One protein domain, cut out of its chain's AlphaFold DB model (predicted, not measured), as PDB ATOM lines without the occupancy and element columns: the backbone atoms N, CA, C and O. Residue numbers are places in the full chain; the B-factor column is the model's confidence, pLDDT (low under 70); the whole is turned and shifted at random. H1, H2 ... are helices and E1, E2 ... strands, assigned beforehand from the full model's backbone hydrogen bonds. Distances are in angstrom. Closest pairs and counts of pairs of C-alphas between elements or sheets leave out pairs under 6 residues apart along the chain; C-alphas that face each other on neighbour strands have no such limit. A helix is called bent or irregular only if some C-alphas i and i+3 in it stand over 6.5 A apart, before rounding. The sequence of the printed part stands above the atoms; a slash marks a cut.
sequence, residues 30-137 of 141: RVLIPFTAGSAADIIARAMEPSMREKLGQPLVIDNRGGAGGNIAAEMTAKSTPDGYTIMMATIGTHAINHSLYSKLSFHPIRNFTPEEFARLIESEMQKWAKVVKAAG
ATOM      1  N   ARG A  30     135.704 113.415 101.679       97.88
ATOM      2  CA  ARG A  30     135.480 114.733 102.272       97.88
ATOM      3  C   ARG A  30     134.497 115.522 101.415       97.88
ATOM      4  O   ARG A  30     134.745 115.745 100.230       97.88
ATOM      5  N   VAL A  31     133.417 115.985 102.034       97.81
ATOM      6  CA  VAL A  31     132.398 116.829 101.407       97.81
ATOM      7  C   VAL A  31     132.513 118.230 101.987       97.81
ATOM      8  O   VAL A  31     132.171 118.465 103.146       97.81
ATOM      9  N   LEU A  32     133.011 119.165 101.182       97.31
ATOM     10  CA  LEU A  32     133.083 120.567 101.560       97.31
ATOM     11  C   LEU A  32     131.704 121.211 101.459       97.31
ATOM     12  O   LEU A  32     131.058 121.184 100.408       97.31
ATOM     13  N   ILE A  33     131.281 121.838 102.551       97.62
ATOM     14  CA  ILE A  33     130.085 122.675 102.583       97.62
ATOM     15  C   ILE A  33     130.536 124.137 102.571       97.62
ATOM     16  O   ILE A  33     131.236 124.553 103.496       97.62
ATOM     17  N   PRO A  34     130.141 124.945 101.569       94.94
ATOM     18  CA  PRO A  34     130.625 126.322 101.416       94.94
ATOM     19  C   PRO A  34     130.055 127.321 102.437       94.94
ATOM     20  O   PRO A  34     130.316 128.519 102.349       94.94
ATOM     21  N   PHE A  35     129.278 126.853 103.414       94.94
ATOM     22  CA  PHE A  35     128.583 127.676 104.400       94.94
ATOM     23  C   PHE A  35     128.678 127.059 105.800       94.94
ATOM     24  O   PHE A  35     129.191 125.952 105.983       94.94
ATOM     25  N   THR A  36     128.191 127.794 106.800       95.25
ATOM     26  CA  THR A  36     128.179 127.367 108.204       95.25
ATOM     27  C   THR A  36     127.372 126.081 108.412       95.25
ATOM     28  O   THR A  36     126.476 125.752 107.624       95.25
ATOM     29  N   ALA A  37     127.677 125.367 109.498       95.94
ATOM     30  CA  ALA A  37     126.848 124.258 109.965       95.94
ATOM     31  C   ALA A  37     125.403 124.738 110.200       95.94
ATOM     32  O   ALA A  37     125.184 125.884 110.602       95.94
ATOM     33  N   GLY A  38     124.423 123.890 109.891       94.94
ATOM     34  CA  GLY A  38     122.997 124.234 109.924       94.94
ATOM     35  C   GLY A  38     122.484 125.039 108.720       94.94
ATOM     36  O   GLY A  38     121.292 125.319 108.645       94.94
ATOM     37  N   SER A  39     123.337 125.403 107.756       94.25
ATOM     38  CA  SER A  39     122.874 125.947 106.471       94.25
ATOM     39  C   SER A  39     122.086 124.901 105.670       94.25
ATOM     40  O   SER A  39     122.244 123.699 105.878       94.25
ATOM     41  N   ALA A  40     121.282 125.337 104.694       92.88
ATOM     42  CA  ALA A  40     120.517 124.417 103.846       92.88
ATOM     43  C   ALA A  40     121.403 123.338 103.184       92.88
ATOM     44  O   ALA A  40     121.044 122.164 103.178       92.88
ATOM     45  N   ALA A  41     122.592 123.713 102.695       92.19
ATOM     46  CA  ALA A  41     123.544 122.770 102.106       92.19
ATOM     47  C   ALA A  41     124.091 121.754 103.129       92.19
ATOM     48  O   ALA A  41     124.261 120.585 102.793       92.19
ATOM     49  N   ASP A  42     124.339 122.183 104.373       96.38
ATOM     50  CA  ASP A  42     124.781 121.301 105.461       96.38
ATOM     51  C   ASP A  42     123.692 120.292 105.843       96.38
ATOM     52  O   ASP A  42     123.966 119.099 105.955       96.38
ATOM     53  N   ILE A  43     122.447 120.759 105.977       97.06
ATOM     54  CA  ILE A  43     121.293 119.911 106.305       97.06
ATOM     55  C   ILE A  43     121.106 118.832 105.237       97.06
ATOM     56  O   ILE A  43     120.986 117.655 105.576       97.06
ATOM     57  N   ILE A  44     121.138 119.211 103.955       95.06
ATOM     58  CA  ILE A  44     121.019 118.262 102.839       95.06
ATOM     59  C   ILE A  44     122.162 117.240 102.876       95.06
ATOM     60  O   ILE A  44     121.909 116.040 102.812       95.06
ATOM     61  N   ALA A  45     123.413 117.687 103.033       95.38
ATOM     62  CA  ALA A  45     124.562 116.783 103.059       95.38
ATOM     63  C   ALA A  45     124.483 115.777 104.219       95.38
ATOM     64  O   ALA A  45     124.727 114.586 104.024       95.38
ATOM     65  N   ARG A  46     124.090 116.237 105.414       97.12
ATOM     66  CA  ARG A  46     123.905 115.382 106.600       97.12
ATOM     67  C   ARG A  46     122.747 114.410 106.440       97.12
ATOM     68  O   ARG A  46     122.859 113.280 106.896       97.12
ATOM     69  N   ALA A  47     121.665 114.820 105.783       96.19
ATOM     70  CA  ALA A  47     120.538 113.940 105.493       96.19
ATOM     71  C   ALA A  47     120.907 112.831 104.491       96.19
ATOM     72  O   ALA A  47     120.425 111.708 104.610       96.19
ATOM     73  N   MET A  48     121.784 113.126 103.525       94.31
ATOM     74  CA  MET A  48     122.246 112.151 102.532       94.31
ATOM     75  C   MET A  48     123.311 111.185 103.075       94.31
ATOM     76  O   MET A  48     123.384 110.046 102.612       94.31
ATOM     77  N   GLU A  49     124.139 111.616 104.034       96.06
ATOM     78  CA  GLU A  49     125.301 110.853 104.518       96.06
ATOM     79  C   GLU A  49     124.982 109.406 104.918       96.06
ATOM     80  O   GLU A  49     125.681 108.525 104.413       96.06
ATOM     81  N   PRO A  50     123.934 109.102 105.712       96.25
ATOM     82  CA  PRO A  50     123.701 107.737 106.171       96.25
ATOM     83  C   PRO A  50     123.461 106.756 105.020       96.25
ATOM     84  O   PRO A  50     124.046 105.674 105.003       96.25
ATOM     85  N   SER A  51     122.650 107.158 104.033       93.38
ATOM     86  CA  SER A  51     122.356 106.333 102.854       93.38
ATOM     87  C   SER A  51     123.581 106.187 101.953       93.38
ATOM     88  O   SER A  51     123.874 105.102 101.451       93.38
ATOM     89  N   MET A  52     124.342 107.270 101.774       94.56
ATOM     90  CA  MET A  52     125.569 107.233 100.983       94.56
ATOM     91  C   MET A  52     126.637 106.358 101.641       94.56
ATOM     92  O   MET A  52     127.294 105.593 100.944       94.56
ATOM     93  N   ARG A  53     126.783 106.413 102.969       95.56
ATOM     94  CA  ARG A  53     127.717 105.580 103.734       95.56
ATOM     95  C   ARG A  53     127.402 104.097 103.598       95.56
ATOM     96  O   ARG A  53     128.320 103.308 103.401       95.56
ATOM     97  N   GLU A  54     126.126 103.725 103.684       94.00
ATOM     98  CA  GLU A  54     125.680 102.343 103.473       94.00
ATOM     99  C   GLU A  54     126.065 101.843 102.076       94.00
ATOM    100  O   GLU A  54     126.646 100.771 101.930       94.00
ATOM    101  N   LYS A  55     125.812 102.663 101.054       91.94
ATOM    102  CA  LYS A  55     126.074 102.326  99.652       91.94
ATOM    103  C   LYS A  55     127.560 102.302  99.291       91.94
ATOM    104  O   LYS A  55     127.985 101.487  98.480       91.94
ATOM    105  N   LEU A  56     128.346 103.206  99.867       93.56
ATOM    106  CA  LEU A  56     129.763 103.382  99.552       93.56
ATOM    107  C   LEU A  56     130.690 102.533 100.428       93.56
ATOM    108  O   LEU A  56     131.862 102.382 100.092       93.56
ATOM    109  N   GLY A  57     130.214 102.046 101.578       94.25
ATOM    110  CA  GLY A  57     131.045 101.372 102.582       94.25
ATOM    111  C   GLY A  57     132.071 102.287 103.266       94.25
ATOM    112  O   GLY A  57     132.885 101.821 104.059       94.25
ATOM    113  N   GLN A  58     132.044 103.588 102.969       95.81
ATOM    114  CA  GLN A  58     132.907 104.619 103.537       95.81
ATOM    115  C   GLN A  58     132.061 105.845 103.893       95.81
ATOM    116  O   GLN A  58     131.134 106.176 103.150       95.81
ATOM    117  N   PRO A  59     132.361 106.542 105.000       96.75
ATOM    118  CA  PRO A  59     131.595 107.713 105.406       96.75
ATOM    119  C   PRO A  59     131.866 108.917 104.497       96.75
ATOM    120  O   PRO A  59     132.971 109.075 103.954       96.75
ATOM    121  N   LEU A  60     130.873 109.805 104.399       97.38
ATOM    122  CA  LEU A  60     131.079 111.155 103.874       97.38
ATOM    123  C   LEU A  60     131.403 112.094 105.043       97.38
ATOM    124  O   LEU A  60     130.567 112.362 105.901       97.38
ATOM    125  N   VAL A  61     132.628 112.610 105.086       97.75
ATOM    126  CA  VAL A  61     133.069 113.549 106.122       97.75
ATOM    127  C   VAL A  61     132.649 114.956 105.722       97.75
ATOM    128  O   VAL A  61     133.254 115.571 104.843       97.75
ATOM    129  N   ILE A  62     131.606 115.455 106.377       98.19
ATOM    130  CA  ILE A  62     131.038 116.782 106.134       98.19
ATOM    131  C   ILE A  62     131.909 117.836 106.817       98.19
ATOM    132  O   ILE A  62     132.042 117.844 108.041       98.19
ATOM    133  N   ASP A  63     132.496 118.724 106.017       97.75
ATOM    134  CA  ASP A  63     133.433 119.752 106.463       97.75
ATOM    135  C   ASP A  63     132.952 121.146 106.034       97.75
ATOM    136  O   ASP A  63     133.013 121.524 104.860       97.75
ATOM    137  N   ASN A  64     132.457 121.922 106.999       97.75
ATOM    138  CA  ASN A  64     131.955 123.274 106.774       97.75
ATOM    139  C   ASN A  64     133.113 124.273 106.633       97.75
ATOM    140  O   ASN A  64     133.799 124.609 107.601       97.75
ATOM    141  N   ARG A  65     133.296 124.807 105.422       96.38
ATOM    142  CA  ARG A  65     134.320 125.803 105.072       96.38
ATOM    143  C   ARG A  65     133.664 127.061 104.513       96.38
ATOM    144  O   ARG A  65     133.722 127.348 103.321       96.38
ATOM    145  N   GLY A  66     133.019 127.799 105.414       91.62
ATOM    146  CA  GLY A  66     132.389 129.079 105.105       91.62
ATOM    147  C   GLY A  66     133.383 130.221 104.865       91.62
ATOM    148  O   GLY A  66     134.552 130.140 105.239       91.62
ATOM    149  N   GLY A  67     132.878 131.310 104.281       89.25
ATOM    150  CA  GLY A  67     133.602 132.568 104.068       89.25
ATOM    151  C   GLY A  67     133.620 133.012 102.604       89.25
ATOM    152  O   GLY A  67     133.507 132.189 101.696       89.25
ATOM    153  N   ALA A  68     133.719 134.328 102.382       88.38
ATOM    154  CA  ALA A  68     133.717 134.960 101.055       88.38
ATOM    155  C   ALA A  68     132.604 134.431 100.124       88.38
ATOM    156  O   ALA A  68     132.879 133.995  99.011       88.38
ATOM    157  N   GLY A  69     131.358 134.363 100.608       86.50
ATOM    158  CA  GLY A  69     130.228 133.861  99.814       86.50
ATOM    159  C   GLY A  69     130.341 132.385  99.395       86.50
ATOM    160  O   GLY A  69     129.665 131.970  98.458       86.50
ATOM    161  N   GLY A  70     131.204 131.601 100.050       89.50
ATOM    162  CA  GLY A  70     131.477 130.198  99.730       89.50
ATOM    163  C   GLY A  70     132.692 129.964  98.827       89.50
ATOM    164  O   GLY A  70     133.015 128.816  98.522       89.50
ATOM    165  N   ASN A  71     133.410 131.023  98.436       88.50
ATOM    166  CA  ASN A  71     134.580 130.907  97.561       88.50
ATOM    167  C   ASN A  71     135.748 130.146  98.202       88.50
ATOM    168  O   ASN A  71     136.521 129.517  97.488       88.50
ATOM    169  N   ILE A  72     135.860 130.147  99.535       90.88
ATOM    170  CA  ILE A  72     136.925 129.419 100.243       90.88
ATOM    171  C   ILE A  72     136.814 127.909  99.987       90.88
ATOM    172  O   ILE A  72     137.791 127.271  99.596       90.88
ATOM    173  N   ALA A  73     135.622 127.331 100.156       92.50
ATOM    174  CA  ALA A  73     135.386 125.919  99.856       92.50
ATOM    175  C   ALA A  73     135.540 125.610  98.358       92.50
ATOM    176  O   ALA A  73     136.104 124.572  98.000       92.50
ATOM    177  N   ALA A  74     135.082 126.518  97.488       90.44
ATOM    178  CA  ALA A  74     135.201 126.357  96.040       90.44
ATOM    179  C   ALA A  74     136.673 126.287  95.612       90.44
ATOM    180  O   ALA A  74     137.065 125.368  94.898       90.44
ATOM    181  N   GLU A  75     137.511 127.188  96.127       89.88
ATOM    182  CA  GLU A  75     138.949 127.197  95.867       89.88
ATOM    183  C   GLU A  75     139.641 125.932  96.396       89.88
ATOM    184  O   GLU A  75     140.453 125.330  95.690       89.88
ATOM    185  N   MET A  76     139.302 125.485  97.610       91.56
ATOM    186  CA  MET A  76     139.834 124.234  98.168       91.56
ATOM    187  C   MET A  76     139.479 123.026  97.294       91.56
ATOM    188  O   MET A  76     140.321 122.159  97.068       91.56
ATOM    189  N   THR A  77     138.249 122.981  96.780       91.44
ATOM    190  CA  THR A  77     137.774 121.893  95.915       91.44
ATOM    191  C   THR A  77     138.444 121.934  94.553       91.44
ATOM    192  O   THR A  77     138.868 120.901  94.041       91.44
ATOM    193  N   ALA A  78     138.583 123.120  93.967       88.06
ATOM    194  CA  ALA A  78     139.250 123.320  92.687       88.06
ATOM    195  C   ALA A  78     140.722 122.890  92.702       88.06
ATOM    196  O   ALA A  78     141.224 122.378  91.707       88.06
ATOM    197  N   LYS A  79     141.405 123.083  93.835       89.56
ATOM    198  CA  LYS A  79     142.813 122.707  94.028       89.56
ATOM    199  C   LYS A  79     143.009 121.248  94.450       89.56
ATOM    200  O   LYS A  79     144.148 120.795  94.539       89.56
ATOM    201  N   SER A  80     141.931 120.526  94.753       91.19
ATOM    202  CA  SER A  80     142.001 119.125  95.168       91.19
ATOM    203  C   SER A  80     142.306 118.185  93.999       91.19
ATOM    204  O   SER A  80     142.082 118.513  92.831       91.19
ATOM    205  N   THR A  81     142.826 116.997  94.310       89.44
ATOM    206  CA  THR A  81     142.992 115.936  93.316       89.44
ATOM    207  C   THR A  81     141.622 115.544  92.749       89.44
ATOM    208  O   THR A  81     140.692 115.302  93.518       89.44
ATOM    209  N   PRO A  82     141.456 115.439  91.416       88.44
ATOM    210  CA  PRO A  82     140.186 115.062  90.793       88.44
ATOM    211  C   PRO A  82     139.944 113.542  90.888       88.44
ATOM    212  O   PRO A  82     139.712 112.861  89.895       88.44
ATOM    213  N   ASP A  83     140.045 112.983  92.094       89.38
ATOM    214  CA  ASP A  83     139.987 111.544  92.374       89.38
ATOM    215  C   ASP A  83     138.684 111.101  93.068       89.38
ATOM    216  O   ASP A  83     138.494 109.901  93.307       89.38
ATOM    217  N   GLY A  84     137.793 112.054  93.363       91.75
ATOM    218  CA  GLY A  84     136.504 111.842  94.021       91.75
ATOM    219  C   GLY A  84     136.571 111.727  95.549       91.75
ATOM    220  O   GLY A  84     135.569 111.357  96.152       91.75
ATOM    221  N   TYR A  85     137.713 111.994  96.196       96.44
ATOM    222  CA  TYR A  85     137.822 112.003  97.666       96.44
ATOM    223  C   TYR A  85     137.652 113.389  98.289       96.44
ATOM    224  O   TYR A  85     137.481 113.486  99.502       96.44
ATOM    225  N   THR A  86     137.694 114.454  97.488       96.50
ATOM    226  CA  THR A  86     137.286 115.803  97.895       96.50
ATOM    227  C   THR A  86     136.263 116.318  96.896       96.50
ATOM    228  O   THR A  86     136.565 116.489  95.717       96.50
ATOM    229  N   ILE A  87     135.043 116.538  97.371       95.06
ATOM    230  CA  ILE A  87     133.926 117.063  96.582       95.06
ATOM    231  C   ILE A  87     133.280 118.224  97.334       95.06
ATOM    232  O   ILE A  87     133.505 118.390  98.534       95.06
ATOM    233  N   MET A  88     132.464 119.022  96.649       94.62
ATOM    234  CA  MET A  88     131.755 120.144  97.262       94.62
ATOM    235  C   MET A  88     130.259 120.077  96.999       94.62
ATOM    236  O   MET A  88     129.825 119.702  95.910       94.62
ATOM    237  N   MET A  89     129.482 120.543  97.975       93.44
ATOM    238  CA  MET A  89     128.096 120.946  97.752       93.44
ATOM    239  C   MET A  89     128.070 122.299  97.035       93.44
ATOM    240  O   MET A  89     128.063 123.357  97.668       93.44
ATOM    241  N   ALA A  90     128.108 122.261  95.704       88.12
ATOM    242  CA  ALA A  90     128.014 123.449  94.866       88.12
ATOM    243  C   ALA A  90     126.630 124.111  94.965       88.12
ATOM    244  O   ALA A  90     125.605 123.456  95.148       88.12
ATOM    245  N   THR A  91     126.602 125.434  94.819       86.62
ATOM    246  CA  THR A  91     125.370 126.231  94.772       86.62
ATOM    247  C   THR A  91     125.442 127.241  93.638       86.62
ATOM    248  O   THR A  91     126.531 127.617  93.204       86.62
ATOM    249  N   ILE A  92     124.288 127.763  93.216       84.44
ATOM    250  CA  ILE A  92     124.222 128.846  92.219       84.44
ATOM    251  C   ILE A  92     125.062 130.054  92.671       84.44
ATOM    252  O   ILE A  92     125.779 130.650  91.870       84.44
ATOM    253  N   GLY A  93     125.049 130.368  93.972       83.81
ATOM    254  CA  GLY A  93     125.883 131.420  94.559       83.81
ATOM    255  C   GLY A  93     127.370 131.234  94.251       83.81
ATOM    256  O   GLY A  93     128.005 132.107  93.661       83.81
ATOM    257  N   THR A  94     127.903 130.058  94.585       81.38
ATOM    258  CA  THR A  94     129.338 129.756  94.444       81.38
ATOM    259  C   THR A  94     129.794 129.570  92.998       81.38
ATOM    260  O   THR A  94     130.944 129.871  92.698       81.38
ATOM    261  N   HIS A  95     128.925 129.074  92.113       81.19
ATOM    262  CA  HIS A  95     129.305 128.667  90.752       81.19
ATOM    263  C   HIS A  95     128.866 129.641  89.650       81.19
ATOM    264  O   HIS A  95     129.412 129.584  88.552       81.19
ATOM    265  N   ALA A  96     127.921 130.547  89.924       80.19
ATOM    266  CA  ALA A  96     127.405 131.489  88.927       80.19
ATOM    267  C   ALA A  96     127.359 132.948  89.409       80.19
ATOM    268  O   ALA A  96     127.665 133.851  88.643       80.19
ATOM    269  N   ILE A  97     126.999 133.218  90.665       82.19
ATOM    270  CA  ILE A  97     126.793 134.608  91.114       82.19
ATOM    271  C   ILE A  97     128.113 135.268  91.537       82.19
ATOM    272  O   ILE A  97     128.382 136.415  91.178       82.19
ATOM    273  N   ASN A  98     128.962 134.551  92.279       82.94
ATOM    274  CA  ASN A  98     130.134 135.140  92.932       82.94
ATOM    275  C   ASN A  98     131.145 135.773  91.967       82.94
ATOM    276  O   ASN A  98     131.785 136.754  92.331       82.94
ATOM    277  N   HIS A  99     131.278 135.280  90.739       74.44
ATOM    278  CA  HIS A  99     132.196 135.879  89.765       74.44
ATOM    279  C   HIS A  99     131.807 137.315  89.385       74.44
ATOM    280  O   HIS A  99     132.682 138.132  89.119       74.44
ATOM    281  N   SER A 100     130.519 137.660  89.401       76.69
ATOM    282  CA  SER A 100     130.074 139.037  89.142       76.69
ATOM    283  C   SER A 100     130.203 139.946  90.368       76.69
ATOM    284  O   SER A 100     130.195 141.165  90.229       76.69
ATOM    285  N   LEU A 101     130.313 139.368  91.570       79.50
ATOM    286  CA  LEU A 101     130.345 140.110  92.836       79.50
ATOM    287  C   LEU A 101     131.758 140.305  93.398       79.50
ATOM    288  O   LEU A 101     132.009 141.277  94.106       79.50
ATOM    289  N   TYR A 102     132.682 139.392  93.104       72.88
ATOM    290  CA  TYR A 102     134.046 139.422  93.621       72.88
ATOM    291  C   TYR A 102     135.034 139.766  92.505       72.88
ATOM    292  O   TYR A 102     135.247 138.990  91.579       72.88
ATOM    293  N   SER A 103     135.695 140.917  92.632       68.62
ATOM    294  CA  SER A 103     136.661 141.430  91.647       68.62
ATOM    295  C   SER A 103     137.963 140.627  91.561       68.62
ATOM    296  O   SER A 103     138.682 140.717  90.566       68.62
ATOM    297  N   LYS A 104     138.286 139.848  92.598       67.25
ATOM    298  CA  LYS A 104     139.423 138.924  92.635       67.25
ATOM    299  C   LYS A 104     138.969 137.605  93.231       67.25
ATOM    300  O   LYS A 104     138.727 137.518  94.434       67.25
ATOM    301  N   LEU A 105     138.890 136.586  92.390       68.81
ATOM    302  CA  LEU A 105     138.717 135.210  92.818       68.81
ATOM    303  C   LEU A 105     140.011 134.453  92.534       68.81
ATOM    304  O   LEU A 105     140.524 134.476  91.421       68.81
ATOM    305  N   SER A 106     140.539 133.750  93.531       65.19
ATOM    306  CA  SER A 106     141.685 132.845  93.350       65.19
ATOM    307  C   SER A 106     141.314 131.573  92.570       65.19
ATOM    308  O   SER A 106     142.182 130.766  92.238       65.19
ATOM    309  N   PHE A 107     140.027 131.407  92.261       62.88
ATOM    310  CA  PHE A 107     139.463 130.366  91.419       62.88
ATOM    311  C   PHE A 107     138.426 130.994  90.477       62.88
ATOM    312  O   PHE A 107     137.431 131.550  90.933       62.88
ATOM    313  N   HIS A 108     138.659 130.900  89.167       65.12
ATOM    314  CA  HIS A 108     137.699 131.315  88.144       65.12
ATOM    315  C   HIS A 108     137.080 130.062  87.517       65.12
ATOM    316  O   HIS A 108     137.705 129.470  86.636       65.12
ATOM    317  N   PRO A 109     135.884 129.637  87.959       60.91
ATOM    318  CA  PRO A 109     135.223 128.478  87.364       60.91
ATOM    319  C   PRO A 109     134.800 128.739  85.911       60.91
ATOM    320  O   PRO A 109     134.689 127.811  85.118       60.91
ATOM    321  N   ILE A 110     134.551 130.008  85.579       66.31
ATOM    322  CA  ILE A 110     134.013 130.502  84.311       66.31
ATOM    323  C   ILE A 110     134.617 131.894  84.120       66.31
ATOM    324  O   ILE A 110     134.616 132.664  85.077       66.31
ATOM    325  N   ARG A 111     135.191 132.213  82.955       63.91
ATOM    326  CA  ARG A 111     135.957 133.463  82.752       63.91
ATOM    327  C   ARG A 111     135.175 134.504  81.954       63.91
ATOM    328  O   ARG A 111     135.303 135.694  82.211       63.91
ATOM    329  N   ASN A 112     134.366 134.045  81.006       60.44
ATOM    330  CA  ASN A 112     133.614 134.847  80.044       60.44
ATOM    331  C   ASN A 112     132.096 134.605  80.128       60.44
ATOM    332  O   ASN A 112     131.358 135.126  79.297       60.44
ATOM    333  N   PHE A 113     131.624 133.821  81.106       65.62
ATOM    334  CA  PHE A 113     130.202 133.512  81.329       65.62
ATOM    335  C   PHE A 113     129.421 133.098  80.083       65.62
ATOM    336  O   PHE A 113     128.242 133.413  79.931       65.62
ATOM    337  N   THR A 114     130.068 132.339  79.203       77.50
ATOM    338  CA  THR A 114     129.366 131.738  78.073       77.50
ATOM    339  C   THR A 114     128.655 130.457  78.519       77.50
ATOM    340  O   THR A 114     129.126 129.788  79.451       77.50
ATOM    341  N   PRO A 115     127.537 130.075  77.876       75.25
ATOM    342  CA  PRO A 115     126.878 128.797  78.137       75.25
ATOM    343  C   PRO A 115     127.833 127.596  78.056       75.25
ATOM    344  O   PRO A 115     127.743 126.684  78.872       75.25
ATOM    345  N   GLU A 116     128.800 127.620  77.138       79.31
ATOM    346  CA  GLU A 116     129.800 126.564  76.941       79.31
ATOM    347  C   GLU A 116     130.822 126.510  78.083       79.31
ATOM    348  O   GLU A 116     131.267 125.436  78.483       79.31
ATOM    349  N   GLU A 117     131.221 127.658  78.633       77.25
ATOM    350  CA  GLU A 117     132.084 127.694  79.815       77.25
ATOM    351  C   GLU A 117     131.349 127.226  81.072       77.25
ATOM    352  O   GLU A 117     131.920 126.476  81.864       77.25
ATOM    353  N   PHE A 118     130.076 127.600  81.229       78.50
ATOM    354  CA  PHE A 118     129.239 127.070  82.304       78.50
ATOM    355  C   PHE A 118     129.048 125.553  82.161       78.50
ATOM    356  O   PHE A 118     129.200 124.825  83.139       78.50
ATOM    357  N   ALA A 119     128.811 125.052  80.945       77.88
ATOM    358  CA  ALA A 119     128.727 123.618  80.673       77.88
ATOM    359  C   ALA A 119     130.023 122.889  81.059       77.88
ATOM    360  O   ALA A 119     129.962 121.888  81.764       77.88
ATOM    361  N   ARG A 120     131.196 123.437  80.711       83.50
ATOM    362  CA  ARG A 120     132.496 122.870  81.117       83.50
ATOM    363  C   ARG A 120     132.691 122.831  82.632       83.50
ATOM    364  O   ARG A 120     133.250 121.862  83.148       83.50
ATOM    365  N   LEU A 121     132.233 123.854  83.356       83.25
ATOM    366  CA  LEU A 121     132.245 123.828  84.819       83.25
ATOM    367  C   LEU A 121     131.400 122.664  85.340       83.25
ATOM    368  O   LEU A 121     131.890 121.866  86.140       83.25
ATOM    369  N   ILE A 122     130.157 122.556  84.866       83.88
ATOM    370  CA  ILE A 122     129.246 121.481  85.260       83.88
ATOM    371  C   ILE A 122     129.847 120.119  84.924       83.88
ATOM    372  O   ILE A 122     129.871 119.256  85.791       83.88
ATOM    373  N   GLU A 123     130.416 119.932  83.732       84.00
ATOM    374  CA  GLU A 123     131.116 118.703  83.351       84.00
ATOM    375  C   GLU A 123     132.252 118.369  84.322       84.00
ATOM    376  O   GLU A 123     132.377 117.224  84.756       84.00
ATOM    377  N   SER A 124     133.061 119.359  84.711       82.69
ATOM    378  CA  SER A 124     134.171 119.144  85.645       82.69
ATOM    379  C   SER A 124     133.695 118.699  87.032       82.69
ATOM    380  O   SER A 124     134.281 117.796  87.634       82.69
ATOM    381  N   GLU A 125     132.596 119.275  87.523       83.75
ATOM    382  CA  GLU A 125     131.973 118.883  88.787       83.75
ATOM    383  C   GLU A 125     131.285 117.519  88.661       83.75
ATOM    384  O   GLU A 125     131.401 116.675  89.553       83.75
ATOM    385  N   MET A 126     130.658 117.248  87.515       83.94
ATOM    386  CA  MET A 126     130.089 115.946  87.192       83.94
ATOM    387  C   MET A 126     131.157 114.861  87.187       83.94
ATOM    388  O   MET A 126     130.868 113.784  87.677       83.94
ATOM    389  N   GLN A 127     132.386 115.102  86.720       85.25
ATOM    390  CA  GLN A 127     133.450 114.089  86.803       85.25
ATOM    391  C   GLN A 127     133.811 113.745  88.255       85.25
ATOM    392  O   GLN A 127     133.979 112.570  88.591       85.25
ATOM    393  N   LYS A 128     133.874 114.751  89.138       85.69
ATOM    394  CA  LYS A 128     134.142 114.540  90.571       85.69
ATOM    395  C   LYS A 128     133.016 113.740  91.227       85.69
ATOM    396  O   LYS A 128     133.279 112.766  91.933       85.69
ATOM    397  N   TRP A 129     131.766 114.114  90.953       86.75
ATOM    398  CA  TRP A 129     130.582 113.446  91.493       86.75
ATOM    399  C   TRP A 129     130.286 112.097  90.835       86.75
ATOM    400  O   TRP A 129     129.790 111.200  91.509       86.75
ATOM    401  N   ALA A 130     130.626 111.890  89.564       87.44
ATOM    402  CA  ALA A 130     130.301 110.677  88.814       87.44
ATOM    403  C   ALA A 130     130.890 109.437  89.477       87.44
ATOM    404  O   ALA A 130     130.230 108.402  89.565       87.44
ATOM    405  N   LYS A 131     132.116 109.548  89.997       86.12
ATOM    406  CA  LYS A 131     132.761 108.453  90.720       86.12
ATOM    407  C   LYS A 131     131.998 108.099  91.999       86.12
ATOM    408  O   LYS A 131     131.775 106.919  92.259       86.12
ATOM    409  N   VAL A 132     131.545 109.113  92.740       86.88
ATOM    410  CA  VAL A 132     130.746 108.971  93.969       86.88
ATOM    411  C   VAL A 132     129.387 108.346  93.656       86.88
ATOM    412  O   VAL A 132     129.007 107.356  94.269       86.88
ATOM    413  N   VAL A 133     128.672 108.882  92.665       88.50
ATOM    414  CA  VAL A 133     127.330 108.427  92.270       88.50
ATOM    415  C   VAL A 133     127.369 106.993  91.749       88.50
ATOM    416  O   VAL A 133     126.558 106.165  92.167       88.50
ATOM    417  N   LYS A 134     128.343 106.668  90.888       88.06
ATOM    418  CA  LYS A 134     128.531 105.312  90.356       88.06
ATOM    419  C   LYS A 134     128.853 104.317  91.466       88.06
ATOM    420  O   LYS A 134     128.275 103.236  91.480       88.06
ATOM    421  N   ALA A 135     129.752 104.676  92.382       86.44
ATOM    422  CA  ALA A 135     130.109 103.819  93.509       86.44
ATOM    423  C   ALA A 135     128.931 103.617  94.468       86.44
ATOM    424  O   ALA A 135     128.730 102.515  94.960       86.44
ATOM    425  N   ALA A 136     128.118 104.652  94.684       87.19
ATOM    426  CA  ALA A 136     126.941 104.556  95.534       87.19
ATOM    427  C   ALA A 136     125.778 103.795  94.869       87.19
ATOM    428  O   ALA A 136     124.770 103.524  95.517       87.19
ATOM    429  N   GLY A 137     125.850 103.488  93.569       84.69
ATOM    430  CA  GLY A 137     124.753 102.832  92.853       84.69
ATOM    431  C   GLY A 137     123.424 103.594  92.954       84.69
ATOM    432  O   GLY A 137     122.356 102.984  92.915       84.69
TER     433      GLY A 137
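This is residues 30 to 137 of the 141 residues of an uncharacterized protein of Betaproteobacteria bacterium RIFCSPLOWO2_12_FULL_62_58 (UniProt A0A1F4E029). A small parallel sheet of three strands is the core, with H1 packed on one face and H2 on the other; the long helix H4 passes beside the edge strand E3, and its last turns meet the end of H1. H3 lies beyond the sheet and packs on H2, and a long loop, residues 102 to 114, leads from it to H4. The printed part has 108 residues with four named helices and three named strands, in the order E1 H1 E2 H2 E3 H3 H4, and is mostly helix; the sheet order is E2 E1 E3. It is compact, with a radius of gyration of the C-alphas of 13.9 A and spans of 41 by 28 by 20 A.

In the sheet, E1 is residues 30 to 33, beginning at C-alpha 30 (135.480, 114.733, 102.272); E2 is residues 60 to 64, 12.5 A long, and E3 is residues 86 to 88. H1, residues 40 to 56, is 23.4 A long, with a kink of 44 degrees near residue 50. H2 is residues 68 to 78, 15.4 A, and H3 is residues 92 to 101, 12.8 A. H1, H2 and H3 are irregular: C-alphas 69 and 72 of H2 are 8.0 A apart, while H1 and H3 are only just so, with 7.0 A from C-alpha 47 to 50 and 6.9 A from C-alpha 95 to 98. H4, residues 115 to 136, is 29.8 A long, has a kink of 41 degrees near residue 129, and ends at C-alpha 136 (126.941, 104.556, 95.534).

E2 and E1 are parallel at 35 degrees, with N 31 and O 61 2.8 A apart. E1 and E3 are parallel at 23 degrees, with N 32 and O 87 2.8 A apart. H1 and H2 lie on opposite faces, giving three layers, helices on both faces of a sheet. H1 is over E2 and E1 at a height of 8.0 A, and E1, H1, E2 form a strand-helix-strand unit, two parallel neighbour strands with a helix between, with a right-handed crossover. H2 is over E3 at a height of 7.6 A; E2, H2, E3 form a split unit, E1 between its strands, also right-handed. H4 only grazes the sheet with residues 125 to 132. Its residues 132 to 136 touch residues 52 to 56 of H1, closest at the C-alphas of Lys 55 and Ala 136, 4.8 A. H2 and H3 touch at a steep tilt of 64 degrees, opposite ways, closest at the C-alphas of Gly 70 and Thr 94, 5.7 A. H3 and H4 are near each other. O i to N i+4 pairs are within hydrogen-bond range in 11 of 13 cases in H1, 5 of 7 in H2, 16 of 18 in H4 and 2 of 6 in H3, where O i to N i+3 gives 2 of 7.

The C-alphas of Glu 54 and Ser 103 are the two farthest apart, 42.3 A. The printed part has no cut, and the link from H3 to H4 is long. Mean pLDDT of the printed part is 87.1, and residues 103 to 113 are under 70.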